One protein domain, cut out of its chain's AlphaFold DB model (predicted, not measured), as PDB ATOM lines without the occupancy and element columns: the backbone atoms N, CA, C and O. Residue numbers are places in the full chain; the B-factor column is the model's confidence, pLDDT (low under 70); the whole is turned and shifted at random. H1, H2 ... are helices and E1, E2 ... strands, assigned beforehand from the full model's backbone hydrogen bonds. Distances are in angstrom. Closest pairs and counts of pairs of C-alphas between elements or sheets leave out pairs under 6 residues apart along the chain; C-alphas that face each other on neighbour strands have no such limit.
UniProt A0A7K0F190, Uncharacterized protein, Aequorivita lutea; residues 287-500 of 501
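What this domain is: This is residues 287 to 500 of the 501 residues of an uncharacterized protein of Aequorivita lutea (UniProt A0A7K0F190). Two long, twisted sheets, E10 to E19 and E1 to E9, lie face to face as a sandwich, their strands crossed at 45 degrees, and each sheet is a row of hairpins set out along the longest axis. The chain passes from one sheet to the other at one end, between E9 and E10, where the short helix H1 lies. The printed part has 214 residues, with nine named strands, then H1, then ten named strands; each sheet is antiparallel and follows chain order, and the class is mostly strand. The whole is compact, with a radius of gyration of the C-alphas of 17.6 A and spans of 54 by 37 by 31 A.

Where its parts are: The larger sheet holds E10, residues 400 to 402, E11, 408 to 413, E12, 416 to 423, E13, 426 to 435, 21.0 A long, E14, 438 to 445, E15, 449 to 456, E16, 459 to 466, E17, 471 to 478, E18, 481 to 488, and E19, 491 to 499, which ends at C-alpha 499 (68.207, 14.534, -19.531). The other holds E1, residues 288 to 293, beginning at C-alpha 288 (55.693, 11.807, -20.493), E2, 297 to 304, E3, 307 to 316, E4, 319 to 326, E5, 329 to 338, E6, 344 to 351, E7, 354 to 365, 25.1 A, E8, 369 to 379, 28.2 A, and E9, 382 to 386. H1 is residues 389 to 392.

How they stand to each other: Each sheet is a meander, each strand the antiparallel neighbour of the one before. In the larger one, with edge strands E10 and E19, the hairpin E12 and E13 has N 417 and O 434 at 2.9 A, within hydrogen-bond range. In the other, with edge strands E1 and E9, the hairpin E6 and E7 has N 345 and O 362 within that range at 2.8 A. Many strands bend, among them E3 by 131 degrees at residue 310 and E13 by 105 degrees at residue 429. Between the sheets, the closest C-alphas of E6 and E13 are those of Gly 348 and Pro 430, 5.4 A apart, and of E3 and E16 those of Pro 311 and Gly 463, 5.2 A. E1 and E19 are apart. H1 stands at the larger sheet's level, with a height of 3.4 A, and only grazes the other sheet with residues 389 to 392. It is too short for an O i to N i+4 pair; its one O i to N i+3 pair is within range.

The domain as a whole: The C-alphas farthest apart, those of Ala 393 and Val 499, are 54.3 A from each other. The printed part has no cut and no long link; H1 to E10 is short, and the other links are tight. The mean pLDDT of the printed part is 72.9, and 94 residues are under 70, among them 287 to 308 and 451 to 500.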
ATOM      1  N   ASN A 287      51.925  11.963 -18.227       51.41
ATOM      2  CA  ASN A 287      52.381  13.117 -19.022       51.41
ATOM      3  C   ASN A 287      53.847  13.077 -19.494       51.41
ATOM      4  O   ASN A 287      54.518  14.110 -19.514       51.41
ATOM      5  N   VAL A 288      54.334  11.921 -19.939       53.06
ATOM      6  CA  VAL A 288      55.693  11.807 -20.493       53.06
ATOM      7  C   VAL A 288      55.686  12.060 -21.993       53.06
ATOM      8  O   VAL A 288      54.848  11.525 -22.709       53.06
ATOM      9  N   TYR A 289      56.623  12.864 -22.494       50.72
ATOM     10  CA  TYR A 289      56.878  12.924 -23.931       50.72
ATOM     11  C   TYR A 289      57.691  11.704 -24.365       50.72
ATOM     12  O   TYR A 289      58.767  11.451 -23.821       50.72
ATOM     13  N   THR A 290      57.216  10.938 -25.340       48.75
ATOM     14  CA  THR A 290      57.913   9.737 -25.821       48.75
ATOM     15  C   THR A 290      57.718   9.569 -27.320       48.75
ATOM     16  O   THR A 290      56.779  10.098 -27.916       48.75
ATOM     17  N   LYS A 291      58.637   8.829 -27.941       47.88
ATOM     18  CA  LYS A 291      58.473   8.298 -29.288       47.88
ATOM     19  C   LYS A 291      58.260   6.790 -29.186       47.88
ATOM     20  O   LYS A 291      59.156   6.075 -28.752       47.88
ATOM     21  N   ALA A 292      57.092   6.317 -29.602       43.19
ATOM     22  CA  ALA A 292      56.768   4.900 -29.702       43.19
ATOM     23  C   ALA A 292      56.702   4.526 -31.183       43.19
ATOM     24  O   ALA A 292      55.964   5.137 -31.949       43.19
ATOM     25  N   THR A 293      57.501   3.559 -31.622       37.53
ATOM     26  CA  THR A 293      57.499   3.108 -33.021       37.53
ATOM     27  C   THR A 293      57.213   1.613 -33.057       37.53
ATOM     28  O   THR A 293      57.809   0.854 -32.301       37.53
ATOM     29  N   THR A 294      56.285   1.211 -33.918       39.25
ATOM     30  CA  THR A 294      55.953  -0.176 -34.241       39.25
ATOM     31  C   THR A 294      56.173  -0.415 -35.731       39.25
ATOM     32  O   THR A 294      56.470   0.515 -36.484       39.25
ATOM     33  N   ASN A 295      55.937  -1.651 -36.171       36.31
ATOM     34  CA  ASN A 295      56.110  -2.031 -37.566       36.31
ATOM     35  C   ASN A 295      55.242  -1.234 -38.564       36.31
ATOM     36  O   ASN A 295      55.575  -1.145 -39.739       36.31
ATOM     37  N   PHE A 296      54.125  -0.660 -38.102       36.75
ATOM     38  CA  PHE A 296      53.095  -0.051 -38.961       36.75
ATOM     39  C   PHE A 296      52.585   1.287 -38.426       36.75
ATOM     40  O   PHE A 296      51.720   1.923 -39.038       36.75
ATOM     41  N   SER A 297      53.113   1.722 -37.280       43.91
ATOM     42  CA  SER A 297      52.769   3.001 -36.686       43.91
ATOM     43  C   SER A 297      53.961   3.659 -36.006       43.91
ATOM     44  O   SER A 297      54.764   3.008 -35.347       43.91
ATOM     45  N   ALA A 298      54.061   4.974 -36.137       50.50
ATOM     46  CA  ALA A 298      55.018   5.782 -35.396       50.50
ATOM     47  C   ALA A 298      54.251   6.865 -34.646       50.50
ATOM     48  O   ALA A 298      53.542   7.654 -35.256       50.50
ATOM     49  N   GLN A 299      54.377   6.909 -33.330       55.41
ATOM     50  CA  GLN A 299      53.767   7.908 -32.469       55.41
ATOM     51  C   GLN A 299      54.858   8.721 -31.788       55.41
ATOM     52  O   GLN A 299      55.854   8.184 -31.310       55.41
ATOM     53  N   GLU A 300      54.662  10.024 -31.732       62.00
ATOM     54  CA  GLU A 300      55.542  10.958 -31.053       62.00
ATOM     55  C   GLU A 300      54.679  12.014 -30.374       62.00
ATOM     56  O   GLU A 300      53.855  12.653 -31.019       62.00
ATOM     57  N   GLY A 301      54.839  12.202 -29.071       64.25
ATOM     58  CA  GLY A 301      54.044  13.182 -28.345       64.25
ATOM     59  C   GLY A 301      53.947  12.865 -26.871       64.25
ATOM     60  O   GLY A 301      54.763  12.128 -26.324       64.25
ATOM     61  N   PHE A 302      52.946  13.446 -26.223       65.69
ATOM     62  CA  PHE A 302      52.691  13.222 -24.806       65.69
ATOM     63  C   PHE A 302      51.894  11.940 -24.585       65.69
ATOM     64  O   PHE A 302      50.919  11.706 -25.285       65.69
ATOM     65  N   PHE A 303      52.282  11.142 -23.595       60.84
ATOM     66  CA  PHE A 303      51.643   9.887 -23.223       60.84
ATOM     67  C   PHE A 303      51.100   9.943 -21.795       60.84
ATOM     68  O   PHE A 303      51.695  10.527 -20.885       60.84
ATOM     69  N   GLU A 304      49.963   9.291 -21.596       62.03
ATOM     70  CA  GLU A 304      49.365   9.016 -20.296       62.03
ATOM     71  C   GLU A 304      48.856   7.571 -20.312       62.03
ATOM     72  O   GLU A 304      48.103   7.195 -21.212       62.03
ATOM     73  N   LYS A 305      49.287   6.749 -19.342       61.25
ATOM     74  CA  LYS A 305      48.906   5.324 -19.235       61.25
ATOM     75  C   LYS A 305      49.143   4.547 -20.539       61.25
ATOM     76  O   LYS A 305      48.240   3.894 -21.060       61.25
ATOM     77  N   GLY A 306      50.333   4.706 -21.118       53.75
ATOM     78  CA  GLY A 306      50.713   4.024 -22.361       53.75
ATOM     79  C   GLY A 306      50.037   4.533 -23.640       53.75
ATOM     80  O   GLY A 306      50.316   3.997 -24.708       53.75
ATOM     81  N   LYS A 307      49.179   5.561 -23.577       61.97
ATOM     82  CA  LYS A 307      48.440   6.082 -24.739       61.97
ATOM     83  C   LYS A 307      48.784   7.533 -25.029       61.97
ATOM     84  O   LYS A 307      48.954   8.321 -24.103       61.97
ATOM     85  N   LEU A 308      48.816   7.895 -26.313       67.75
ATOM     86  CA  LEU A 308      49.008   9.278 -26.752       67.75
ATOM     87  C   LEU A 308      47.878  10.159 -26.179       67.75
ATOM     88  O   LEU A 308      46.692   9.897 -26.403       67.75
ATOM     89  N   ASN A 309      48.249  11.153 -25.382       73.19
ATOM     90  CA  ASN A 309      47.361  12.011 -24.612       73.19
ATOM     91  C   ASN A 309      47.968  13.423 -24.463       73.19
ATOM     92  O   ASN A 309      48.916  13.677 -23.706       73.19
ATOM     93  N   GLY A 310      47.419  14.360 -25.227       80.38
ATOM     94  CA  GLY A 310      47.960  15.686 -25.471       80.38
ATOM     95  C   GLY A 310      48.501  15.859 -26.899       80.38
ATOM     96  O   GLY A 310      48.236  15.033 -27.775       80.38
ATOM     97  N   PRO A 311      49.310  16.911 -27.130       75.62
ATOM     98  CA  PRO A 311      49.962  17.170 -28.409       75.62
ATOM     99  C   PRO A 311      50.726  15.948 -28.922       75.62
ATOM    100  O   PRO A 311      51.541  15.366 -28.197       75.62
ATOM    101  N   GLY A 312      50.512  15.593 -30.181       73.88
ATOM    102  CA  GLY A 312      51.170  14.444 -30.773       73.88
ATOM    103  C   GLY A 312      51.184  14.440 -32.293       73.88
ATOM    104  O   GLY A 312      50.524  15.230 -32.975       73.88
ATOM    105  N   ILE A 313      51.976  13.515 -32.807       71.56
ATOM    106  CA  ILE A 313      52.010  13.060 -34.183       71.56
ATOM    107  C   ILE A 313      51.828  11.548 -34.130       71.56
ATOM    108  O   ILE A 313      52.482  10.861 -33.349       71.56
ATOM    109  N   MET A 314      50.960  11.024 -34.980       64.56
ATOM    110  CA  MET A 314      50.811   9.595 -35.195       64.56
ATOM    111  C   MET A 314      50.872   9.336 -36.690       64.56
ATOM    112  O   MET A 314      50.141   9.939 -37.459       64.56
ATOM    113  N   GLN A 315      51.742   8.444 -37.119       56.88
ATOM    114  CA  GLN A 315      51.763   7.892 -38.461       56.88
ATOM    115  C   GLN A 315      51.170   6.503 -38.349       56.88
ATOM    116  O   GLN A 315      51.624   5.721 -37.517       56.88
ATOM    117  N   GLN A 316      50.132   6.209 -39.116       55.22
ATOM    118  CA  GLN A 316      49.472   4.913 -39.074       55.22
ATOM    119  C   GLN A 316      48.727   4.678 -40.382       55.22
ATOM    120  O   GLN A 316      48.056   5.577 -40.885       55.22
ATOM    121  N   ASN A 317      48.829   3.469 -40.936       50.06
ATOM    122  CA  ASN A 317      48.110   3.071 -42.153       50.06
ATOM    123  C   ASN A 317      48.357   4.020 -43.345       50.06
ATOM    124  O   ASN A 317      47.443   4.326 -44.109       50.06
ATOM    125  N   GLY A 318      49.579   4.542 -43.486       49.28
ATOM    126  CA  GLY A 318      49.929   5.523 -44.521       49.28
ATOM    127  C   GLY A 318      49.387   6.935 -44.270       49.28
ATOM    128  O   GLY A 318      49.663   7.831 -45.055       49.28
ATOM    129  N   LYS A 319      48.658   7.182 -43.179       58.38
ATOM    130  CA  LYS A 319      48.155   8.507 -42.802       58.38
ATOM    131  C   LYS A 319      49.030   9.124 -41.717       58.38
ATOM    132  O   LYS A 319      49.465   8.431 -40.802       58.38
ATOM    133  N   ASN A 320      49.247  10.432 -41.794       67.88
ATOM    134  CA  ASN A 320      49.901  11.210 -40.748       67.88
ATOM    135  C   ASN A 320      48.862  12.074 -40.042       67.88
ATOM    136  O   ASN A 320      48.265  12.963 -40.640       67.88
ATOM    137  N   TYR A 321      48.674  11.822 -38.762       76.19
ATOM    138  CA  TYR A 321      47.813  12.554 -37.856       76.19
ATOM    139  C   TYR A 321      48.684  13.507 -37.040       76.19
ATOM    140  O   TYR A 321      49.707  13.092 -36.497       76.19
ATOM    141  N   LYS A 322      48.284  14.770 -36.934       81.50
ATOM    142  CA  LYS A 322      48.932  15.773 -36.084       81.50
ATOM    143  C   LYS A 322      47.871  16.532 -35.312       81.50
ATOM    144  O   LYS A 322      46.854  16.895 -35.893       81.50
ATOM    145  N   GLY A 323      48.091  16.810 -34.037       84.38
ATOM    146  CA  GLY A 323      47.139  17.592 -33.249       84.38
ATOM    147  C   GLY A 323      47.101  17.162 -31.798       84.38
ATOM    148  O   GLY A 323      48.099  16.676 -31.267       84.38
ATOM    149  N   ASP A 324      45.954  17.371 -31.166       85.31
ATOM    150  CA  ASP A 324      45.709  16.937 -29.795       85.31
ATOM    151  C   ASP A 324      45.132  15.515 -29.762       85.31
ATOM    152  O   ASP A 324      44.302  15.145 -30.596       85.31
ATOM    153  N   PHE A 325      45.598  14.698 -28.822       83.00
ATOM    154  CA  PHE A 325      45.189  13.306 -28.667       83.00
ATOM    155  C   PHE A 325      44.581  13.065 -27.293       83.00
ATOM    156  O   PHE A 325      44.972  13.667 -26.299       83.00
ATOM    157  N   LYS A 326      43.653  12.118 -27.220       83.94
ATOM    158  CA  LYS A 326      43.115  11.592 -25.972       83.94
ATOM    159  C   LYS A 326      42.946  10.090 -26.115       83.94
ATOM    160  O   LYS A 326      42.357   9.631 -27.093       83.94
ATOM    161  N   ASP A 327      43.479   9.332 -25.159       78.00
ATOM    162  CA  ASP A 327      43.409   7.867 -25.149       78.00
ATOM    163  C   ASP A 327      43.868   7.219 -26.475       78.00
ATOM    164  O   ASP A 327      43.306   6.221 -26.928       78.00
ATOM    165  N   GLY A 328      44.899   7.793 -27.109       69.56
ATOM    166  CA  GLY A 328      45.477   7.309 -28.366       69.56
ATOM    167  C   GLY A 328      44.742   7.756 -29.632       69.56
ATOM    168  O   GLY A 328      45.164   7.399 -30.729       69.56
ATOM    169  N   LYS A 329      43.666   8.543 -29.517       80.69
ATOM    170  CA  LYS A 329      42.863   9.012 -30.655       80.69
ATOM    171  C   LYS A 329      42.942  10.521 -30.805       80.69
ATOM    172  O   LYS A 329      42.962  11.237 -29.809       80.69
ATOM    173  N   LEU A 330      42.910  11.005 -32.046       84.25
ATOM    174  CA  LEU A 330      42.847  12.438 -32.332       84.25
ATOM    175  C   LEU A 330      41.565  13.029 -31.710       84.25
ATOM    176  O   LEU A 330      40.460  12.532 -31.952       84.25
ATOM    177  N   ASN A 331      41.708  14.037 -30.858       87.31
ATOM    178  CA  ASN A 331      40.621  14.603 -30.066       87.31
ATOM    179  C   ASN A 331      40.919  16.074 -29.769       87.31
ATOM    180  O   ASN A 331      41.944  16.377 -29.179       87.31
ATOM    181  N   GLY A 332      40.037  16.984 -30.170       89.31
ATOM    182  CA  GLY A 332      40.353  18.405 -30.296       89.31
ATOM    183  C   GLY A 332      40.768  18.743 -31.724       89.31
ATOM    184  O   GLY A 332      40.406  18.040 -32.663       89.31
ATOM    185  N   PHE A 333      41.480  19.844 -31.927       88.75
ATOM    186  CA  PHE A 333      41.868  20.223 -33.281       88.75
ATOM    187  C   PHE A 333      43.032  19.363 -33.791       88.75
ATOM    188  O   PHE A 333      43.895  18.920 -33.028       88.75
ATOM    189  N   GLY A 334      43.080  19.162 -35.102       89.75
ATOM    190  CA  GLY A 334      44.156  18.414 -35.721       89.75
ATOM    191  C   GLY A 334      44.153  18.471 -37.238       89.75
ATOM    192  O   GLY A 334      43.366  19.174 -37.876       89.75
ATOM    193  N   GLN A 335      45.065  17.691 -37.795       89.31
ATOM    194  CA  GLN A 335      45.313  17.516 -39.206       89.31
ATOM    195  C   GLN A 335      45.486  16.024 -39.494       89.31
ATOM    196  O   GLN A 335      46.164  15.317 -38.749       89.31
ATOM    197  N   ILE A 336      44.917  15.559 -40.600       81.88
ATOM    198  CA  ILE A 336      45.196  14.246 -41.179       81.88
ATOM    199  C   ILE A 336      45.757  14.470 -42.575       81.88
ATOM    200  O   ILE A 336      45.156  15.166 -43.385       81.88
ATOM    201  N   HIS A 337      46.895  13.865 -42.871       76.25
ATOM    202  CA  HIS A 337      47.484  13.807 -44.201       76.25
ATOM    203  C   HIS A 337      47.435  12.368 -44.699       76.25
ATOM    204  O   HIS A 337      47.903  11.463 -44.016       76.25
ATOM    205  N   PHE A 338      46.881  12.149 -45.886       57.19
ATOM    206  CA  PHE A 338      46.798  10.829 -46.504       57.19
ATOM    207  C   PHE A 338      48.086  10.595 -47.304       57.19
ATOM    208  O   PHE A 338      48.209  11.027 -48.446       57.19
ATOM    209  N   GLY A 339      49.091  10.000 -46.664       44.88
ATOM    210  CA  GLY A 339      50.388   9.688 -47.260       44.88
ATOM    211  C   GLY A 339      50.333   8.494 -48.220       44.88
ATOM    212  O   GLY A 339      49.433   7.664 -48.151       44.88
ATOM    213  N   LEU A 340      51.344   8.434 -49.099       34.19
ATOM    214  CA  LEU A 340      51.437   7.682 -50.365       34.19
ATOM    215  C   LEU A 340      50.754   8.414 -51.535       34.19
ATOM    216  O   LEU A 340      49.580   8.225 -51.830       34.19
ATOM    217  N   GLY A 341      51.512   9.303 -52.189       36.97
ATOM    218  CA  GLY A 341      51.147   9.942 -53.464       36.97
ATOM    219  C   GLY A 341      50.049  11.011 -53.417       36.97
ATOM    220  O   GLY A 341      49.956  11.815 -54.341       36.97
ATOM    221  N   ASN A 342      49.255  11.079 -52.344       46.50
ATOM    222  CA  ASN A 342      48.163  12.035 -52.214       46.50
ATOM    223  C   ASN A 342      48.581  13.293 -51.436       46.50
ATOM    224  O   ASN A 342      49.119  13.261 -50.329       46.50
ATOM    225  N   GLN A 343      48.305  14.443 -52.042       66.88
ATOM    226  CA  GLN A 343      48.504  15.771 -51.461       66.88
ATOM    227  C   GLN A 343      47.272  16.246 -50.669       66.88
ATOM    228  O   GLN A 343      47.054  17.445 -50.514       66.88
ATOM    229  N   GLU A 344      46.421  15.322 -50.227       74.00
ATOM    230  CA  GLU A 344      45.150  15.631 -49.575       74.00
ATOM    231  C   GLU A 344      45.300  15.671 -48.054       74.00
ATOM    232  O   GLU A 344      45.857  14.763 -47.427       74.00
ATOM    233  N   PHE A 345      44.778  16.739 -47.469       83.75
ATOM    234  CA  PHE A 345      44.803  17.030 -46.052       83.75
ATOM    235  C   PHE A 345      43.390  17.293 -45.553       83.75
ATOM    236  O   PHE A 345      42.592  17.943 -46.223       83.75
ATOM    237  N   ILE A 346      43.117  16.841 -44.338       88.06
ATOM    238  CA  ILE A 346      41.937  17.214 -43.570       88.06
ATOM    239  C   ILE A 346      42.421  18.047 -42.401       88.06
ATOM    240  O   ILE A 346      43.289  17.599 -41.659       88.06
ATOM    241  N   PHE A 347      41.840  19.222 -42.216       92.25
ATOM    242  CA  PHE A 347      42.021  20.035 -41.020       92.25
ATOM    243  C   PHE A 347      40.681  20.147 -40.319       92.25
ATOM    244  O   PHE A 347      39.651  20.321 -40.972       92.25
ATOM    245  N   GLY A 348      40.667  20.009 -39.000       94.00
ATOM    246  CA  GLY A 348      39.404  19.745 -38.335       94.00
ATOM    247  C   GLY A 348      39.430  19.798 -36.829       94.00
ATOM    248  O   GLY A 348      40.485  19.715 -36.205       94.00
ATOM    249  N   MET A 349      38.228  19.864 -36.271       92.75
ATOM    250  CA  MET A 349      37.940  19.431 -34.912       92.75
ATOM    251  C   MET A 349      37.622  17.934 -34.919       92.75
ATOM    252  O   MET A 349      36.867  17.457 -35.759       92.75
ATOM    253  N   PHE A 350      38.199  17.186 -33.989       90.38
ATOM    254  CA  PHE A 350      38.077  15.741 -33.879       90.38
ATOM    255  C   PHE A 350      37.515  15.349 -32.521       90.38
ATOM    256  O   PHE A 350      37.785  15.980 -31.499       90.38
ATOM    257  N   LYS A 351      36.755  14.263 -32.502       89.19
ATOM    258  CA  LYS A 351      36.274  13.617 -31.286       89.19
ATOM    259  C   LYS A 351      36.381  12.117 -31.489       89.19
ATOM    260  O   LYS A 351      35.817  11.590 -32.444       89.19
ATOM    261  N   GLU A 352      37.107  11.439 -30.601       84.00
ATOM    262  CA  GLU A 352      37.335   9.989 -30.695       84.00
ATOM    263  C   GLU A 352      37.896   9.544 -32.062       84.00
ATOM    264  O   GLU A 352      37.531   8.492 -32.582       84.00
ATOM    265  N   GLY A 353      38.776  10.352 -32.662       80.62
ATOM    266  CA  GLY A 353      39.401  10.078 -33.960       80.62
ATOM    267  C   GLY A 353      38.539  10.416 -35.182       80.62
ATOM    268  O   GLY A 353      39.049  10.380 -36.299       80.62
ATOM    269  N   ALA A 354      37.266  10.777 -35.003       84.81
ATOM    270  CA  ALA A 354      36.375  11.175 -36.089       84.81
ATOM    271  C   ALA A 354      36.260  12.700 -36.193       84.81
ATOM    272  O   ALA A 354      36.214  13.393 -35.175       84.81
ATOM    273  N   LEU A 355      36.165  13.220 -37.420       87.50
ATOM    274  CA  LEU A 355      35.915  14.640 -37.677       87.50
ATOM    275  C   LEU A 355      34.548  15.034 -37.089       87.50
ATOM    276  O   LEU A 355      33.530  14.399 -37.376       87.50
ATOM    277  N   ASN A 356      34.525  16.020 -36.198       89.62
ATOM    278  CA  ASN A 356      33.354  16.395 -35.414       89.62
ATOM    279  C   ASN A 356      33.429  17.885 -35.036       89.62
ATOM    280  O   ASN A 356      34.307  18.290 -34.277       89.62
ATOM    281  N   GLY A 357      32.517  18.695 -35.573       95.06
ATOM    282  CA  GLY A 357      32.594  20.157 -35.580       95.06
ATOM    283  C   GLY A 357      33.119  20.699 -36.911       95.06
ATOM    284  O   GLY A 357      32.987  20.048 -37.946       95.06
ATOM    285  N   TYR A 358      33.693  21.901 -36.900       96.94
ATOM    286  CA  TYR A 358      34.239  22.516 -38.110       96.94
ATOM    287  C   TYR A 358      35.409  21.713 -38.697       96.94
ATOM    288  O   TYR A 358      36.284  21.250 -37.961       96.94
ATOM    289  N   GLY A 359      35.456  21.596 -40.025       96.69
ATOM    290  CA  GLY A 359      36.554  20.947 -40.739       96.69
ATOM    291  C   GLY A 359      36.534  21.169 -42.248       96.69
ATOM    292  O   GLY A 359      35.520  21.554 -42.824       96.69
ATOM    293  N   PHE A 360      37.659  20.939 -42.910       96.19
ATOM    294  CA  PHE A 360      37.759  21.050 -44.362       96.19
ATOM    295  C   PHE A 360      38.810  20.110 -44.941       96.19
ATOM    296  O   PHE A 360      39.795  19.754 -44.291       96.19
ATOM    297  N   VAL A 361      38.581  19.739 -46.197       90.50
ATOM    298  CA  VAL A 361      39.444  18.899 -47.020       90.50
ATOM    299  C   VAL A 361      40.120  19.778 -48.061       90.50
ATOM    300  O   VAL A 361      39.469  20.555 -48.766       90.50
ATOM    301  N   VAL A 362      41.437  19.664 -48.162       87.06
ATOM    302  CA  VAL A 362      42.257  20.482 -49.049       87.06
ATOM    303  C   VAL A 362      43.328  19.645 -49.725       87.06
ATOM    304  O   VAL A 362      43.999  18.835 -49.095       87.06
ATOM    305  N   LYS A 363      43.526  19.874 -51.020       80.94
ATOM    306  CA  LYS A 363      44.670  19.356 -51.769       80.94
ATOM    307  C   LYS A 363      45.735  20.438 -51.847       80.94
ATOM    308  O   LYS A 363      45.442  21.523 -52.340       80.94
ATOM    309  N   ILE A 364      46.934  20.172 -51.338       71.81
ATOM    310  CA  ILE A 364      48.040  21.138 -51.322       71.81
ATOM    311  C   ILE A 364      49.111  20.704 -52.315       71.81
ATOM    312  O   ILE A 364      49.914  19.814 -52.028       71.81
ATOM    313  N   ASP A 365      49.157  21.398 -53.446       65.88
ATOM    314  CA  ASP A 365      50.181  21.203 -54.459       65.88
ATOM    315  C   ASP A 365      51.336  22.204 -54.298       65.88
ATOM    316  O   ASP A 365      51.087  23.405 -54.166       65.88
ATOM    317  N   PRO A 366      52.605  21.750 -54.325       53.72
ATOM    318  CA  PRO A 366      53.763  22.636 -54.202       53.72
ATOM    319  C   PRO A 366      53.841  23.735 -55.274       53.72
ATOM    320  O   PRO A 366      54.448  24.777 -55.039       53.72
ATOM    321  N   ILE A 367      53.248  23.514 -56.451       50.75
ATOM    322  CA  ILE A 367      53.295  24.421 -57.603       50.75
ATOM    323  C   ILE A 367      51.988  25.205 -57.723       50.75
ATOM    324  O   ILE A 367      52.011  26.420 -57.952       50.75
ATOM    325  N   LEU A 368      50.848  24.533 -57.574       57.06
ATOM    326  CA  LEU A 368      49.519  25.102 -57.809       57.06
ATOM    327  C   LEU A 368      48.885  25.711 -56.548       57.06
ATOM    328  O   LEU A 368      47.922  26.464 -56.663       57.06
ATOM    329  N   GLY A 369      49.445  25.456 -55.363       66.50
ATOM    330  CA  GLY A 369      48.923  25.949 -54.091       66.50
ATOM    331  C   GLY A 369      47.824  25.056 -53.511       66.50
ATOM    332  O   GLY A 369      47.737  23.866 -53.808       66.50
ATOM    333  N   ALA A 370      46.996  25.621 -52.633       82.44
ATOM    334  CA  ALA A 370      45.964  24.880 -51.919       82.44
ATOM    335  C   ALA A 370      44.603  24.979 -52.625       82.44
ATOM    336  O   ALA A 370      44.130  26.070 -52.939       82.44
ATOM    337  N   LYS A 371      43.948  23.835 -52.832       86.88
ATOM    338  CA  LYS A 371      42.593  23.732 -53.380       86.88
ATOM    339  C   LYS A 371      41.681  23.040 -52.380       86.88
ATOM    340  O   LYS A 371      41.806  21.836 -52.155       86.88
ATOM    341  N   VAL A 372      40.748  23.793 -51.810       90.81
ATOM    342  CA  VAL A 372      39.719  23.253 -50.916       90.81
ATOM    343  C   VAL A 372      38.662  22.531 -51.745       90.81
ATOM    344  O   VAL A 372      38.205  23.047 -52.765       90.81
ATOM    345  N   THR A 373      38.312  21.317 -51.332       88.88
ATOM    346  CA  THR A 373      37.301  20.484 -52.001       88.88
ATOM    347  C   THR A 373      36.023  20.357 -51.189       88.88
ATOM    348  O   THR A 373      34.969  20.135 -51.769       88.88
ATOM    349  N   GLU A 374      36.110  20.514 -49.870       93.75
ATOM    350  CA  GLU A 374      34.982  20.389 -48.949       93.75
ATOM    351  C   GLU A 374      35.281  21.199 -47.685       93.75
ATOM    352  O   GLU A 374      36.411  21.169 -47.201       93.75
ATOM    353  N   ALA A 375      34.304  21.921 -47.142       96.31
ATOM    354  CA  ALA A 375      34.437  22.634 -45.873       96.31
ATOM    355  C   ALA A 375      33.070  22.789 -45.215       96.31
ATOM    356  O   ALA A 375      32.086  23.101 -45.883       96.31
ATOM    357  N   GLY A 376      33.003  22.597 -43.901       96.44
ATOM    358  CA  GLY A 376      31.731  22.671 -43.206       96.44
ATOM    359  C   GLY A 376      31.749  22.157 -41.782       96.44
ATOM    360  O   GLY A 376      32.797  22.087 -41.139       96.44
ATOM    361  N   VAL A 377      30.561  21.807 -41.300       96.31
ATOM    362  CA  VAL A 377      30.352  21.184 -39.989       96.31
ATOM    363  C   VAL A 377      30.174  19.686 -40.181       96.31
ATOM    364  O   VAL A 377      29.418  19.263 -41.054       96.31
ATOM    365  N   TYR A 378      30.855  18.897 -39.353       94.38
ATOM    366  CA  TYR A 378      30.845  17.442 -39.393       94.38
ATOM    367  C   TYR A 378      30.292  16.847 -38.103       94.38
ATOM    368  O   TYR A 378      30.478  17.387 -37.014       94.38
ATOM    369  N   SER A 379      29.688  15.668 -38.217       92.88
ATOM    370  CA  SER A 379      29.300  14.824 -37.093       92.88
ATOM    371  C   SER A 379      29.708  13.383 -37.376       92.88
ATOM    372  O   SER A 379      29.286  12.789 -38.368       92.88
ATOM    373  N   ASN A 380      30.557  12.819 -36.511       87.62
ATOM    374  CA  ASN A 380      31.098  11.457 -36.636       87.62
ATOM    375  C   ASN A 380      31.676  11.161 -38.030       87.62
ATOM    376  O   ASN A 380      31.396  10.131 -38.642       87.62
ATOM    377  N   GLY A 381      32.465  12.098 -38.544       84.19
ATOM    378  CA  GLY A 381      33.074  12.027 -39.862       84.19
ATOM    379  C   GLY A 381      32.171  12.503 -40.993       84.19
ATOM    380  O   GLY A 381      32.691  12.803 -42.048       84.19
ATOM    381  N   LYS A 382      30.852  12.631 -40.826       88.38
ATOM    382  CA  LYS A 382      29.953  13.004 -41.930       88.38
ATOM    383  C   LYS A 382      29.738  14.508 -41.995       88.38
ATOM    384  O   LYS A 382      29.404  15.101 -40.974       88.38
ATOM    385  N   LEU A 383      29.866  15.099 -43.181       90.69
ATOM    386  CA  LEU A 383      29.499  16.492 -43.420       90.69
ATOM    387  C   LEU A 383      27.988  16.668 -43.203       90.69
ATOM    388  O   LEU A 383      27.179  16.043 -43.885       90.69
ATOM    389  N   THR A 384      27.607  17.503 -42.242       95.31
ATOM    390  CA  THR A 384      26.204  17.826 -41.935       95.31
ATOM    391  C   THR A 384      25.790  19.179 -42.495       95.31
ATOM    392  O   THR A 384      24.621  19.373 -42.818       95.31
ATOM    393  N   THR A 385      26.743  20.103 -42.630       96.50
ATOM    394  CA  THR A 385      26.498  21.449 -43.156       96.50
ATOM    395  C   THR A 385      27.626  21.829 -44.097       96.50
ATOM    396  O   THR A 385      28.754  21.991 -43.645       96.50
ATOM    397  N   ASP A 386      27.324  22.002 -45.381       96.06
ATOM    398  CA  ASP A 386      28.279  22.493 -46.378       96.06
ATOM    399  C   ASP A 386      28.385  24.024 -46.321       96.06
ATOM    400  O   ASP A 386      27.414  24.738 -46.598       96.06
ATOM    401  N   LEU A 387      29.578  24.505 -45.973       96.94
ATOM    402  CA  LEU A 387      29.936  25.918 -45.855       96.94
ATOM    403  C   LEU A 387      30.942  26.359 -46.932       96.94
ATOM    404  O   LEU A 387      31.358  27.517 -46.933       96.94
ATOM    405  N   ALA A 388      31.324  25.474 -47.861       94.75
ATOM    406  CA  ALA A 388      32.288  25.754 -48.928       94.75
ATOM    407  C   ALA A 388      31.654  26.352 -50.191       94.75
ATOM    408  O   ALA A 388      32.375  26.750 -51.105       94.75
ATOM    409  N   LYS A 389      30.319  26.409 -50.272       94.00
ATOM    410  CA  LYS A 389      29.563  26.755 -51.492       94.00
ATOM    411  C   LYS A 389      30.069  28.004 -52.208       94.00
ATOM    412  O   LYS A 389      30.296  27.967 -53.415       94.00
ATOM    413  N   ASP A 390      30.275  29.092 -51.473       92.94
ATOM    414  CA  ASP A 390      30.720  30.363 -52.051       92.94
ATOM    415  C   ASP A 390      32.160  30.290 -52.571       92.94
ATOM    416  O   ASP A 390      32.466  30.846 -53.627       92.94
ATOM    417  N   LEU A 391      33.026  29.550 -51.872       93.69
ATOM    418  CA  LEU A 391      34.401  29.313 -52.300       93.69
ATOM    419  C   LEU A 391      34.441  28.454 -53.570       93.69
ATOM    420  O   LEU A 391      35.137  28.785 -54.527       93.69
ATOM    421  N   LEU A 392      33.653  27.379 -53.617       90.94
ATOM    422  CA  LEU A 392      33.574  26.488 -54.778       90.94
ATOM    423  C   LEU A 392      32.926  27.170 -55.992       90.94
ATOM    424  O   LEU A 392      33.306  26.893 -57.130       90.94
ATOM    425  N   ALA A 393      32.016  28.117 -55.755       90.06
ATOM    426  CA  ALA A 393      31.471  29.015 -56.770       90.06
ATOM    427  C   ALA A 393      32.445  30.139 -57.182       90.06
ATOM    428  O   ALA A 393      32.086  30.975 -58.010       90.06
ATOM    429  N   LYS A 394      33.665  30.164 -56.623       91.06
ATOM    430  CA  LYS A 394      34.711  31.167 -56.877       91.06
ATOM    431  C   LYS A 394      34.248  32.604 -56.620       91.06
ATOM    432  O   LYS A 394      34.688  33.530 -57.304       91.06
ATOM    433  N   LYS A 395      33.358  32.812 -55.645       91.62
ATOM    434  CA  LYS A 395      33.003  34.164 -55.203       91.62
ATOM    435  C   LYS A 395      34.224  34.789 -54.540       91.62
ATOM    436  O   LYS A 395      34.867  34.147 -53.715       91.62
ATOM    437  N   ALA A 396      34.555  36.022 -54.896       91.00
ATOM    438  CA  ALA A 396      35.725  36.696 -54.354       91.00
ATOM    439  C   ALA A 396      35.530  38.212 -54.290       91.00
ATOM    440  O   ALA A 396      34.831  38.806 -55.110       91.00
ATOM    441  N   THR A 397      36.203  38.825 -53.327       91.12
ATOM    442  CA  THR A 397      36.467  40.259 -53.215       91.12
ATOM    443  C   THR A 397      37.984  40.486 -53.227       91.12
ATOM    444  O   THR A 397      38.765  39.542 -53.370       91.12
ATOM    445  N   LEU A 398      38.429  41.736 -53.066       88.25
ATOM    446  CA  LEU A 398      39.859  42.062 -53.011       88.25
ATOM    447  C   LEU A 398      40.593  41.328 -51.871       88.25
ATOM    448  O   LEU A 398      41.740  40.923 -52.035       88.25
ATOM    449  N   THR A 399      39.932  41.144 -50.728       92.94
ATOM    450  CA  THR A 399      40.545  40.635 -49.488       92.94
ATOM    451  C   THR A 399      40.024  39.263 -49.061       92.94
ATOM    452  O   THR A 399      40.524  38.694 -48.089       92.94
ATOM    453  N   CYS A 400      39.037  38.708 -49.767       95.38
ATOM    454  CA  CYS A 400      38.397  37.444 -49.418       95.38
ATOM    455  C   CYS A 400      38.079  36.609 -50.661       95.38
ATOM    456  O   CYS A 400      37.636  37.132 -51.677       95.38
ATOM    457  N   GLU A 401      38.237  35.298 -50.563       95.44
ATOM    458  CA  GLU A 401      37.682  34.323 -51.501       95.44
ATOM    459  C   GLU A 401      36.755  33.370 -50.738       95.44
ATOM    460  O   GLU A 401      37.090  32.929 -49.644       95.44
ATOM    461  N   GLY A 402      35.577  33.067 -51.271       95.31
ATOM    462  CA  GLY A 402      34.501  32.408 -50.533       95.31
ATOM    463  C   GLY A 402      33.683  33.383 -49.689       95.31
ATOM    464  O   GLY A 402      33.309  34.455 -50.165       95.31
ATOM    465  N   ASN A 403      33.367  32.998 -48.451       94.94
ATOM    466  CA  ASN A 403      32.505  33.767 -47.557       94.94
ATOM    467  C   ASN A 403      33.220  34.051 -46.234       94.94
ATOM    468  O   ASN A 403      33.259  33.215 -45.335       94.94
ATOM    469  N   CYS A 404      33.769  35.260 -46.125       96.12
ATOM    470  CA  CYS A 404      34.443  35.729 -44.915       96.12
ATOM    471  C   CYS A 404      33.503  36.469 -43.946       96.12
ATOM    472  O   CYS A 404      33.946  37.383 -43.255       96.12
ATOM    473  N   GLN A 405      32.205  36.142 -43.943       95.62
ATOM    474  CA  GLN A 405      31.227  36.668 -42.985       95.62
ATOM    475  C   GLN A 405      30.683  35.549 -42.099       95.62
ATOM    476  O   GLN A 405      30.913  35.590 -40.899       95.62
ATOM    477  N   ASP A 406      30.056  34.531 -42.690       96.00
ATOM    478  CA  ASP A 406      29.297  33.514 -41.939       96.00
ATOM    479  C   ASP A 406      29.492  32.078 -42.467       96.00
ATOM    480  O   ASP A 406      28.680  31.189 -42.205       96.00
ATOM    481  N   ALA A 407      30.531  31.829 -43.273       97.12
ATOM    482  CA  ALA A 407      30.830  30.482 -43.764       97.12
ATOM    483  C   ALA A 407      32.341  30.267 -43.954       97.12
ATOM    484  O   ALA A 407      33.152  30.828 -43.220       97.12
ATOM    485  N   PHE A 408      32.746  29.394 -44.882       97.88
ATOM    486  CA  PHE A 408      34.159  29.137 -45.143       97.88
ATOM    487  C   PHE A 408      34.739  30.146 -46.141       97.88
ATOM    488  O   PHE A 408      34.150  30.417 -47.196       97.88
ATOM    489  N   GLY A 409      35.928  30.665 -45.838       97.06
ATOM    490  CA  GLY A 409      36.598  31.658 -46.666       97.06
ATOM    491  C   GLY A 409      38.120  31.607 -46.580       97.06
ATOM    492  O   GLY A 409      38.714  31.061 -45.649       97.06
ATOM    493  N   ILE A 410      38.751  32.208 -47.583       96.75
ATOM    494  CA  ILE A 410      40.187  32.435 -47.674       96.75
ATOM    495  C   ILE A 410      40.417  33.935 -47.558       96.75
ATOM    496  O   ILE A 410      40.146  34.695 -48.491       96.75
ATOM    497  N   LYS A 411      40.927  34.369 -46.411       95.69
ATOM    498  CA  LYS A 411      41.306  35.763 -46.180       95.69
ATOM    499  C   LYS A 411      42.701  36.024 -46.735       95.69
ATOM    500  O   LYS A 411      43.612  35.220 -46.526       95.69
ATOM    501  N   LYS A 412      42.855  37.147 -47.434       94.56
ATOM    502  CA  LYS A 412      44.099  37.583 -48.079       94.56
ATOM    503  C   LYS A 412      44.680  38.761 -47.298       94.56
ATOM    504  O   LYS A 412      44.011  39.781 -47.153       94.56
ATOM    505  N   ASP A 413      45.903  38.603 -46.798       89.94
ATOM    506  CA  ASP A 413      46.665  39.643 -46.100       89.94
ATOM    507  C   ASP A 413      48.099  39.685 -46.654       89.94
ATOM    508  O   ASP A 413      48.957  38.863 -46.310       89.94
ATOM    509  N   GLY A 414      48.325  40.584 -47.617       87.50
ATOM    510  CA  GLY A 414      49.522  40.569 -48.462       87.50
ATOM    511  C   GLY A 414      49.686  39.224 -49.180       87.50
ATOM    512  O   GLY A 414      48.745  38.721 -49.791       87.50
ATOM    513  N   ASP A 415      50.868  38.615 -49.053       85.19
ATOM    514  CA  ASP A 415      51.178  37.285 -49.612       85.19
ATOM    515  C   ASP A 415      50.700  36.116 -48.732       85.19
ATOM    516  O   ASP A 415      50.961  34.946 -49.039       85.19
ATOM    517  N   THR A 416      50.044  36.412 -47.606       89.19
ATOM    518  CA  THR A 416      49.557  35.401 -46.667       89.19
ATOM    519  C   THR A 416      48.092  35.093 -46.941       89.19
ATOM    520  O   THR A 416      47.244  35.984 -46.996       89.19
ATOM    521  N   LEU A 417      47.786  33.806 -47.086       92.81
ATOM    522  CA  LEU A 417      46.433  33.292 -47.260       92.81
ATOM    523  C   LEU A 417      46.029  32.504 -46.017       92.81
ATOM    524  O   LEU A 417      46.705  31.536 -45.665       92.81
ATOM    525  N   THR A 418      44.918  32.879 -45.391       94.31
ATOM    526  CA  THR A 418      44.357  32.186 -44.223       94.31
ATOM    527  C   THR A 418      43.064  31.490 -44.613       94.31
ATOM    528  O   THR A 418      42.095  32.150 -44.981       94.31
ATOM    529  N   TYR A 419      43.045  30.165 -44.508       96.00
ATOM    530  CA  TYR A 419      41.898  29.312 -44.814       96.00
ATOM    531  C   TYR A 419      41.186  28.984 -43.505       96.00
ATOM    532  O   TYR A 419      41.796  28.346 -42.648       96.00
ATOM    533  N   THR A 420      39.947  29.445 -43.318       96.75
ATOM    534  CA  THR A 420      39.223  29.305 -42.040       96.75
ATOM    535  C   THR A 420      37.711  29.497 -42.210       96.75
ATOM    536  O   THR A 420      37.230  29.855 -43.287       96.75
ATOM    537  N   PHE A 421      36.956  29.272 -41.135       97.56
ATOM    538  CA  PHE A 421      35.540  29.634 -41.039       97.56
ATOM    539  C   PHE A 421      35.363  31.034 -40.457       97.56
ATOM    540  O   PHE A 421      36.241  31.534 -39.749       97.56
ATOM    541  N   PHE A 422      34.213  31.633 -40.745       96.81
ATOM    542  CA  PHE A 422      33.807  32.937 -40.252       96.81
ATOM    543  C   PHE A 422      32.417  32.864 -39.626       96.81
ATOM    544  O   PHE A 422      31.537  32.184 -40.148       96.81
ATOM    545  N   GLU A 423      32.240  33.580 -38.521       96.12
ATOM    546  CA  GLU A 423      30.946  33.868 -37.897       96.12
ATOM    547  C   GLU A 423      30.895  35.365 -37.584       96.12
ATOM    548  O   GLU A 423      31.757  35.881 -36.865       96.12
ATOM    549  N   ASN A 424      29.909  36.081 -38.125       95.12
ATOM    550  CA  ASN A 424      29.780  37.537 -38.027       95.12
ATOM    551  C   ASN A 424      31.091  38.281 -38.366       95.12
ATOM    552  O   ASN A 424      31.516  39.198 -37.659       95.12
ATOM    553  N   GLY A 425      31.790  37.827 -39.408       93.00
ATOM    554  CA  GLY A 425      33.059  38.388 -39.880       93.00
ATOM    555  C   GLY A 425      34.288  38.033 -39.038       93.00
ATOM    556  O   GLY A 425      35.399  38.448 -39.375       93.00
ATOM    557  N   SER A 426      34.130  37.258 -37.962       94.12
ATOM    558  CA  SER A 426      35.231  36.831 -37.091       94.12
ATOM    559  C   SER A 426      35.713  35.428 -37.444       94.12
ATOM    560  O   SER A 426      34.902  34.535 -37.656       94.12
ATOM    561  N   GLU A 427      37.032  35.216 -37.470       94.19
ATOM    562  CA  GLU A 427      37.637  33.903 -37.745       94.19
ATOM    563  C   GLU A 427      37.317  32.899 -36.618       94.19
ATOM    564  O   GLU A 427      37.561  33.177 -35.440       94.19
ATOM    565  N   VAL A 428      36.825  31.713 -36.980       93.69
ATOM    566  CA  VAL A 428      36.496  30.616 -36.058       93.69
ATOM    567  C   VAL A 428      36.921  29.256 -36.622       93.69
ATOM    568  O   VAL A 428      37.127  29.095 -37.825       93.69
ATOM    569  N   GLY A 429      37.026  28.255 -35.747       92.38
ATOM    570  CA  GLY A 429      37.260  26.867 -36.144       92.38
ATOM    571  C   GLY A 429      38.703  26.587 -36.585       92.38
ATOM    572  O   GLY A 429      39.598  27.391 -36.330       92.38
ATOM    573  N   PRO A 430      38.975  25.415 -37.184       93.56
ATOM    574  CA  PRO A 430      40.308  25.065 -37.647       93.56
ATOM    575  C   PRO A 430      40.749  26.008 -38.768       93.56
ATOM    576  O   PRO A 430      39.935  26.444 -39.581       93.56
ATOM    577  N   TYR A 431      42.049  26.271 -38.836       92.94
ATOM    578  CA  TYR A 431      42.637  27.082 -39.892       92.94
ATOM    579  C   TYR A 431      44.008  26.558 -40.312       92.94
ATOM    580  O   TYR A 431      44.702  25.899 -39.532       92.94
ATOM    581  N   PHE A 432      44.433  26.924 -41.520       89.31
ATOM    582  CA  PHE A 432      45.851  26.942 -41.873       89.31
ATOM    583  C   PHE A 432      46.219  28.209 -42.637       89.31
ATOM    584  O   PHE A 432      45.376  28.834 -43.286       89.31
ATOM    585  N   THR A 433      47.489  28.590 -42.544       86.44
ATOM    586  CA  THR A 433      48.061  29.720 -43.271       86.44
ATOM    587  C   THR A 433      49.072  29.247 -44.296       86.44
ATOM    588  O   THR A 433      49.893  28.364 -44.040       86.44
ATOM    589  N   MET A 434      49.018  29.869 -45.469       79.44
ATOM    590  CA  MET A 434      49.996  29.693 -46.531       79.44
ATOM    591  C   MET A 434      50.698  31.010 -46.797       79.44
ATOM    592  O   MET A 434      50.048  32.052 -46.864       79.44
ATOM    593  N   LYS A 435      52.001  30.948 -47.041       80.00
ATOM    594  CA  LYS A 435      52.780  32.053 -47.601       80.00
ATOM    595  C   LYS A 435      53.668  31.488 -48.697       80.00
ATOM    596  O   LYS A 435      54.257  30.428 -48.510       80.00
ATOM    597  N   ASN A 436      53.726  32.135 -49.859       71.50
ATOM    598  CA  ASN A 436      54.522  31.664 -51.004       71.50
ATOM    599  C   ASN A 436      54.259  30.190 -51.378       71.50
ATOM    600  O   ASN A 436      55.183  29.442 -51.681       71.50
ATOM    601  N   LYS A 437      52.988  29.761 -51.327       65.88
ATOM    602  CA  LYS A 437      52.556  28.373 -51.593       65.88
ATOM    603  C   LYS A 437      53.141  27.318 -50.637       65.88
ATOM    604  O   LYS A 437      53.032  26.126 -50.908       65.88
ATOM    605  N   GLN A 438      53.672  27.732 -49.488       64.75
ATOM    606  CA  GLN A 438      54.112  26.842 -48.417       64.75
ATOM    607  C   GLN A 438      53.208  26.966 -47.189       64.75
ATOM    608  O   GLN A 438      52.778  28.064 -46.834       64.75
ATOM    609  N   LEU A 439      52.935  25.827 -46.548       69.44
ATOM    610  CA  LEU A 439      52.185  25.746 -45.297       69.44
ATOM    611  C   LEU A 439      53.039  26.315 -44.164       69.44
ATOM    612  O   LEU A 439      54.093  25.764 -43.859       69.44
ATOM    613  N   LEU A 440      52.577  27.404 -43.554       70.06
ATOM    614  CA  LEU A 440      53.300  28.094 -42.488       70.06
ATOM    615  C   LEU A 440      52.864  27.604 -41.106       70.06
ATOM    616  O   LEU A 440      53.698  27.295 -40.259       70.06
ATOM    617  N   GLN A 441      51.554  27.548 -40.866       76.38
ATOM    618  CA  GLN A 441      50.985  27.171 -39.576       76.38
ATOM    619  C   GLN A 441      49.583  26.593 -39.756       76.38
ATOM    620  O   GLN A 441      48.870  26.951 -40.691       76.38
ATOM    621  N   PHE A 442      49.159  25.750 -38.818       84.56
ATOM    622  CA  PHE A 442      47.758  25.388 -38.647       84.56
ATOM    623  C   PHE A 442      47.359  25.421 -37.169       84.56
ATOM    624  O   PHE A 442      48.202  25.393 -36.266       84.56
ATOM    625  N   GLY A 443      46.060  25.509 -36.919       85.81
ATOM    626  CA  GLY A 443      45.529  25.648 -35.574       85.81
ATOM    627  C   GLY A 443      44.011  25.707 -35.554       85.81
ATOM    628  O   GLY A 443      43.355  25.262 -36.492       85.81
ATOM    629  N   ALA A 444      43.467  26.286 -34.492       86.94
ATOM    630  CA  ALA A 444      42.063  26.641 -34.370       86.94
ATOM    631  C   ALA A 444      41.925  28.089 -33.888       86.94
ATOM    632  O   ALA A 444      42.768  28.581 -33.142       86.94
ATOM    633  N   LYS A 445      40.872  28.771 -34.328       85.19
ATOM    634  CA  LYS A 445      40.473  30.110 -33.903       85.19
ATOM    635  C   LYS A 445      39.241  30.008 -33.019       85.19
ATOM    636  O   LYS A 445      38.328  29.237 -33.306       85.19
ATOM    637  N   ASN A 446      39.225  30.815 -31.964       80.75
ATOM    638  CA  ASN A 446      38.132  30.902 -31.000       80.75
ATOM    639  C   ASN A 446      37.617  29.537 -30.464       80.75
ATOM    640  O   ASN A 446      36.541  29.084 -30.851       80.75
ATOM    641  N   PRO A 447      38.332  28.897 -29.516       70.25
ATOM    642  CA  PRO A 447      39.539  29.373 -28.832       70.25
ATOM    643  C   PRO A 447      40.806  29.271 -29.693       70.25
ATOM    644  O   PRO A 447      40.983  28.313 -30.437       70.25
ATOM    645  N   ASP A 448      41.703  30.250 -29.543       74.38
ATOM    646  CA  ASP A 448      42.914  30.339 -30.361       74.38
ATOM    647  C   ASP A 448      43.949  29.318 -29.903       74.38
ATOM    648  O   ASP A 448      44.596  29.495 -28.867       74.38
ATOM    649  N   TYR A 449      44.072  28.245 -30.672       76.88
ATOM    650  CA  TYR A 449      45.091  27.227 -30.519       76.88
ATOM    651  C   TYR A 449      45.995  27.184 -31.744       76.88
ATOM    652  O   TYR A 449      45.552  27.306 -32.882       76.88
ATOM    653  N   HIS A 450      47.271  26.938 -31.502       73.44
ATOM    654  CA  HIS A 450      48.308  26.856 -32.511       73.44
ATOM    655  C   HIS A 450      49.054  25.545 -32.317       73.44
ATOM    656  O   HIS A 450      49.529  25.265 -31.211       73.44
ATOM    657  N   PHE A 451      49.164  24.747 -33.378       69.00
ATOM    658  CA  PHE A 451      50.120  23.650 -33.373       69.00
ATOM    659  C   PHE A 451      51.509  24.242 -33.608       69.00
ATOM    660  O   PHE A 451      51.733  24.951 -34.591       69.00
ATOM    661  N   LEU A 452      52.418  24.005 -32.668       64.62
ATOM    662  CA  LEU A 452      53.793  24.473 -32.734       64.62
ATOM    663  C   LEU A 452      54.696  23.294 -33.052       64.62
ATOM    664  O   LEU A 452      54.725  22.304 -32.322       64.62
ATOM    665  N   GLU A 453      55.429  23.417 -34.147       61.03
ATOM    666  CA  GLU A 453      56.317  22.373 -34.630       61.03
ATOM    667  C   GLU A 453      57.479  23.026 -35.393       61.03
ATOM    668  O   GLU A 453      57.364  23.311 -36.581       61.03
ATOM    669  N   GLY A 454      58.606  23.299 -34.734       49.25
ATOM    670  CA  GLY A 454      59.709  23.999 -35.402       49.25
ATOM    671  C   GLY A 454      60.866  24.387 -34.493       49.25
ATOM    672  O   GLY A 454      60.789  24.239 -33.278       49.25
ATOM    673  N   THR A 455      61.952  24.872 -35.093       45.94
ATOM    674  CA  THR A 455      63.161  25.293 -34.374       45.94
ATOM    675  C   THR A 455      63.221  26.814 -34.300       45.94
ATOM    676  O   THR A 455      63.112  27.480 -35.324       45.94
ATOM    677  N   VAL A 456      63.414  27.357 -33.099       48.66
ATOM    678  CA  VAL A 456      63.626  28.788 -32.836       48.66
ATOM    679  C   VAL A 456      64.810  28.908 -31.879       48.66
ATOM    680  O   VAL A 456      64.849  28.201 -30.876       48.66
ATOM    681  N   ASP A 457      65.789  29.757 -32.193       48.66
ATOM    682  CA  ASP A 457      66.957  30.033 -31.339       48.66
ATOM    683  C   ASP A 457      67.684  28.768 -30.837       48.66
ATOM    684  O   ASP A 457      67.935  28.595 -29.645       48.66
ATOM    685  N   ASN A 458      67.996  27.841 -31.754       46.72
ATOM    686  CA  ASN A 458      68.619  26.536 -31.466       46.72
ATOM    687  C   ASN A 458      67.818  25.620 -30.519       46.72
ATOM    688  O   ASN A 458      68.342  24.604 -30.055       46.72
ATOM    689  N   ALA A 459      66.549  25.944 -30.268       43.53
ATOM    690  CA  ALA A 459      65.627  25.129 -29.505       43.53
ATOM    691  C   ALA A 459      64.501  24.608 -30.403       43.53
ATOM    692  O   ALA A 459      63.865  25.364 -31.134       43.53
ATOM    693  N   TYR A 460      64.241  23.307 -30.352       52.81
ATOM    694  CA  TYR A 460      63.115  22.707 -31.057       52.81
ATOM    695  C   TYR A 460      61.871  22.713 -30.161       52.81
ATOM    696  O   TYR A 460      61.920  22.217 -29.038       52.81
ATOM    697  N   TYR A 461      60.771  23.267 -30.668       54.41
ATOM    698  CA  TYR A 461      59.489  23.393 -29.989       54.41
ATOM    699  C   TYR A 461      58.460  22.454 -30.613       54.41
ATOM    700  O   TYR A 461      58.241  22.459 -31.829       54.41
ATOM    701  N   PHE A 462      57.796  21.685 -29.756       58.00
ATOM    702  CA  PHE A 462      56.689  20.816 -30.125       58.00
ATOM    703  C   PHE A 462      55.547  20.963 -29.142       58.00
ATOM    704  O   PHE A 462      55.747  20.762 -27.944       58.00
ATOM    705  N   GLY A 463      54.344  21.255 -29.619       64.88
ATOM    706  CA  GLY A 463      53.210  21.276 -28.718       64.88
ATOM    707  C   GLY A 463      52.004  22.047 -29.201       64.88
ATOM    708  O   GLY A 463      51.867  22.406 -30.367       64.88
ATOM    709  N   LEU A 464      51.130  22.318 -28.241       69.50
ATOM    710  CA  LEU A 464      49.914  23.088 -28.439       69.50
ATOM    711  C   LEU A 464      49.999  24.364 -27.629       69.50
ATOM    712  O   LEU A 464      50.143  24.304 -26.408       69.50
ATOM    713  N   TRP A 465      49.874  25.504 -28.300       67.19
ATOM    714  CA  TRP A 465      49.832  26.811 -27.659       67.19
ATOM    715  C   TRP A 465      48.451  27.429 -27.778       67.19
ATOM    716  O   TRP A 465      47.903  27.531 -28.868       67.19
ATOM    717  N   ASN A 466      47.901  27.866 -26.651       68.81
ATOM    718  CA  ASN A 466      46.708  28.685 -26.591       68.81
ATOM    719  C   ASN A 466      47.094  30.147 -26.355       68.81
ATOM    720  O   ASN A 466      47.524  30.503 -25.252       68.81
ATOM    721  N   SER A 467      46.923  30.996 -27.364       64.62
ATOM    722  CA  SER A 467      47.342  32.400 -27.294       64.62
ATOM    723  C   SER A 467      46.446  33.237 -26.370       64.62
ATOM    724  O   SER A 467      46.968  34.052 -25.614       64.62
ATOM    725  N   LYS A 468      45.131  32.966 -26.304       63.03
ATOM    726  CA  LYS A 468      44.195  33.665 -25.392       63.03
ATOM    727  C   LYS A 468      44.431  33.345 -23.914       63.03
ATOM    728  O   LYS A 468      44.364  34.226 -23.063       63.03
ATOM    729  N   LYS A 469      44.693  32.078 -23.589       58.75
ATOM    730  CA  LYS A 469      45.007  31.624 -22.222       58.75
ATOM    731  C   LYS A 469      46.471  31.870 -21.866       58.75
ATOM    732  O   LYS A 469      46.837  31.741 -20.703       58.75
ATOM    733  N   GLY A 470      47.302  32.166 -22.867       52.47
ATOM    734  CA  GLY A 470      48.747  32.253 -22.745       52.47
ATOM    735  C   GLY A 470      49.399  30.940 -22.317       52.47
ATOM    736  O   GLY A 470      50.522  31.014 -21.849       52.47
ATOM    737  N   LYS A 471      48.705  29.795 -22.442       56.22
ATOM    738  CA  LYS A 471      49.109  28.467 -21.947       56.22
ATOM    739  C   LYS A 471      49.598  27.592 -23.092       56.22
ATOM    740  O   LYS A 471      48.908  27.515 -24.104       56.22
ATOM    741  N   ALA A 472      50.707  26.878 -22.938       60.22
ATOM    742  CA  ALA A 472      51.136  25.902 -23.939       60.22
ATOM    743  C   ALA A 472      51.659  24.614 -23.311       60.22
ATOM    744  O   ALA A 472      52.478  24.711 -22.411       60.22
ATOM    745  N   LYS A 473      51.251  23.434 -23.795       63.03
ATOM    746  CA  LYS A 473      51.915  22.163 -23.449       63.03
ATOM    747  C   LYS A 473      53.010  21.948 -24.485       63.03
ATOM    748  O   LYS A 473      52.689  21.630 -25.629       63.03
ATOM    749  N   ILE A 474      54.258  22.222 -24.106       60.19
ATOM    750  CA  ILE A 474      55.397  22.305 -25.027       60.19
ATOM    751  C   ILE A 474      56.528  21.404 -24.546       60.19
ATOM    752  O   ILE A 474      56.878  21.399 -23.367       60.19
ATOM    753  N   LEU A 475      57.116  20.686 -25.495       59.75
ATOM    754  CA  LEU A 475      58.471  20.177 -25.404       59.75
ATOM    755  C   LEU A 475      59.411  21.208 -26.034       59.75
ATOM    756  O   LEU A 475      59.244  21.554 -27.205       59.75
ATOM    757  N   LYS A 476      60.398  21.668 -25.270       58.09
ATOM    758  CA  LYS A 476      61.512  22.481 -25.756       58.09
ATOM    759  C   LYS A 476      62.780  21.638 -25.692       58.09
ATOM    760  O   LYS A 476      63.159  21.198 -24.616       58.09
ATOM    761  N   LYS A 477      63.451  21.409 -26.816       54.69
ATOM    762  CA  LYS A 477      64.703  20.640 -26.874       54.69
ATOM    763  C   LYS A 477      65.882  21.558 -27.175       54.69
ATOM    764  O   LYS A 477      65.868  22.213 -28.210       54.69
ATOM    765  N   THR A 478      66.903  21.562 -26.323       45.78
ATOM    766  CA  THR A 478      68.125  22.378 -26.432       45.78
ATOM    767  C   THR A 478      69.356  21.481 -26.292       45.78
ATOM    768  O   THR A 478      69.644  20.963 -25.218       45.78
ATOM    769  N   GLY A 479      70.109  21.261 -27.375       47.22
ATOM    770  CA  GLY A 479      71.281  20.374 -27.331       47.22
ATOM    771  C   GLY A 479      70.929  18.948 -26.867       47.22
ATOM    772  O   GLY A 479      70.176  18.250 -27.548       47.22
ATOM    773  N   THR A 480      71.470  18.527 -25.718       37.72
ATOM    774  CA  THR A 480      71.202  17.239 -25.035       37.72
ATOM    775  C   THR A 480      70.139  17.339 -23.926       37.72
ATOM    776  O   THR A 480      69.926  16.391 -23.175       37.72
ATOM    777  N   GLY A 481      69.461  18.476 -23.781       33.03
ATOM    778  CA  GLY A 481      68.367  18.663 -22.829       33.03
ATOM    779  C   GLY A 481      67.008  18.717 -23.522       33.03
ATOM    780  O   GLY A 481      66.891  19.190 -24.657       33.03
ATOM    781  N   ALA A 482      65.967  18.254 -22.836       47.09
ATOM    782  CA  ALA A 482      64.586  18.563 -23.180       47.09
ATOM    783  C   ALA A 482      63.816  19.017 -21.936       47.09
ATOM    784  O   ALA A 482      63.922  18.431 -20.865       47.09
ATOM    785  N   GLU A 483      63.017  20.061 -22.082       51.56
ATOM    786  CA  GLU A 483      62.168  20.599 -21.031       51.56
ATOM    787  C   GLU A 483      60.711  20.380 -21.433       51.56
ATOM    788  O   GLU A 483      60.280  20.787 -22.519       51.56
ATOM    789  N   VAL A 484      59.947  19.728 -20.556       53.44
ATOM    790  CA  VAL A 484      58.493  19.622 -20.685       53.44
ATOM    791  C   VAL A 484      57.874  20.594 -19.701       53.44
ATOM    792  O   VAL A 484      58.063  20.493 -18.486       53.44
ATOM    793  N   GLY A 485      57.100  21.536 -20.222       55.72
ATOM    794  CA  GLY A 485      56.541  22.582 -19.387       55.72
ATOM    795  C   GLY A 485      55.238  23.137 -19.904       55.72
ATOM    796  O   GLY A 485      54.759  22.828 -21.003       55.72
ATOM    797  N   THR A 486      54.670  23.977 -19.052       57.47
ATOM    798  CA  THR A 486      53.599  24.880 -19.430       57.47
ATOM    799  C   THR A 486      54.193  26.259 -19.654       57.47
ATOM    800  O   THR A 486      54.738  26.847 -18.727       57.47
ATOM    801  N   MET A 487      54.115  26.796 -20.875       52.16
ATOM    802  CA  MET A 487      54.367  28.231 -21.044       52.16
ATOM    803  C   MET A 487      53.141  28.990 -20.575       52.16
ATOM    804  O   MET A 487      52.076  28.723 -21.111       52.16
ATOM    805  N   GLU A 488      53.289  29.920 -19.632       55.91
ATOM    806  CA  GLU A 488      52.250  30.861 -19.206       55.91
ATOM    807  C   GLU A 488      52.736  32.304 -19.409       55.91
ATOM    808  O   GLU A 488      53.717  32.731 -18.804       55.91
ATOM    809  N   LYS A 489      52.068  33.079 -20.281       54.38
ATOM    810  CA  LYS A 489      52.367  34.513 -20.524       54.38
ATOM    811  C   LYS A 489      53.857  34.810 -20.803       54.38
ATOM    812  O   LYS A 489      54.415  35.775 -20.287       54.38
ATOM    813  N   GLY A 490      54.509  33.967 -21.606       45.59
ATOM    814  CA  GLY A 490      55.922  34.129 -21.978       45.59
ATOM    815  C   GLY A 490      56.929  33.654 -20.924       45.59
ATOM    816  O   GLY A 490      58.130  33.742 -21.159       45.59
ATOM    817  N   LYS A 491      56.470  33.117 -19.786       44.38
ATOM    818  CA  LYS A 491      57.317  32.409 -18.823       44.38
ATOM    819  C   LYS A 491      57.139  30.908 -19.001       44.38
ATOM    820  O   LYS A 491      56.018  30.406 -18.999       44.38
ATOM    821  N   PHE A 492      58.245  30.197 -19.182       48.25
ATOM    822  CA  PHE A 492      58.245  28.741 -19.202       48.25
ATOM    823  C   PHE A 492      58.284  28.236 -17.759       48.25
ATOM    824  O   PHE A 492      59.283  28.421 -17.066       48.25
ATOM    825  N   GLU A 493      57.194  27.629 -17.295       49.75
ATOM    826  CA  GLU A 493      57.198  26.889 -16.037       49.75
ATOM    827  C   GLU A 493      57.630  25.455 -16.329       49.75
ATOM    828  O   GLU A 493      56.884  24.653 -16.906       49.75
ATOM    829  N   ASN A 494      58.874  25.162 -15.952       42.06
ATOM    830  CA  ASN A 494      59.461  23.842 -16.083       42.06
ATOM    831  C   ASN A 494      58.779  22.897 -15.084       42.06
ATOM    832  O   ASN A 494      58.792  23.162 -13.881       42.06
ATOM    833  N   LYS A 495      58.147  21.821 -15.570       44.69
ATOM    834  CA  LYS A 495      57.563  20.798 -14.687       44.69
ATOM    835  C   LYS A 495      58.518  19.631 -14.465       44.69
ATOM    836  O   LYS A 495      58.514  19.084 -13.368       44.69
ATOM    837  N   TYR A 496      59.337  19.288 -15.466       37.59
ATOM    838  CA  TYR A 496      60.346  18.227 -15.396       37.59
ATOM    839  C   TYR A 496      61.488  18.491 -16.396       37.59
ATOM    840  O   TYR A 496      61.230  18.795 -17.564       37.59
ATOM    841  N   GLU A 497      62.739  18.302 -15.966       31.86
ATOM    842  CA  GLU A 497      63.902  18.224 -16.860       31.86
ATOM    843  C   GLU A 497      64.059  16.794 -17.397       31.86
ATOM    844  O   GLU A 497      64.168  15.835 -16.631       31.86
ATOM    845  N   LEU A 498      64.094  16.639 -18.721       32.25
ATOM    846  CA  LEU A 498      64.495  15.403 -19.386       32.25
ATOM    847  C   LEU A 498      65.975  15.518 -19.758       32.25
ATOM    848  O   LEU A 498      66.359  16.297 -20.634       32.25
ATOM    849  N   VAL A 499      66.813  14.709 -19.115       26.91
ATOM    850  CA  VAL A 499      68.207  14.534 -19.531       26.91
ATOM    851  C   VAL A 499      68.222  13.575 -20.721       26.91
ATOM    852  O   VAL A 499      67.953  12.383 -20.561       26.91
ATOM    853  N   ILE A 500      68.534  14.076 -21.919       28.86
ATOM    854  CA  ILE A 500      68.783  13.226 -23.088       28.86
ATOM    855  C   ILE A 500      70.220  12.715 -22.935       28.86
ATOM    856  O   ILE A 500      71.168  13.422 -23.271       28.86
TER     857      ILE A 500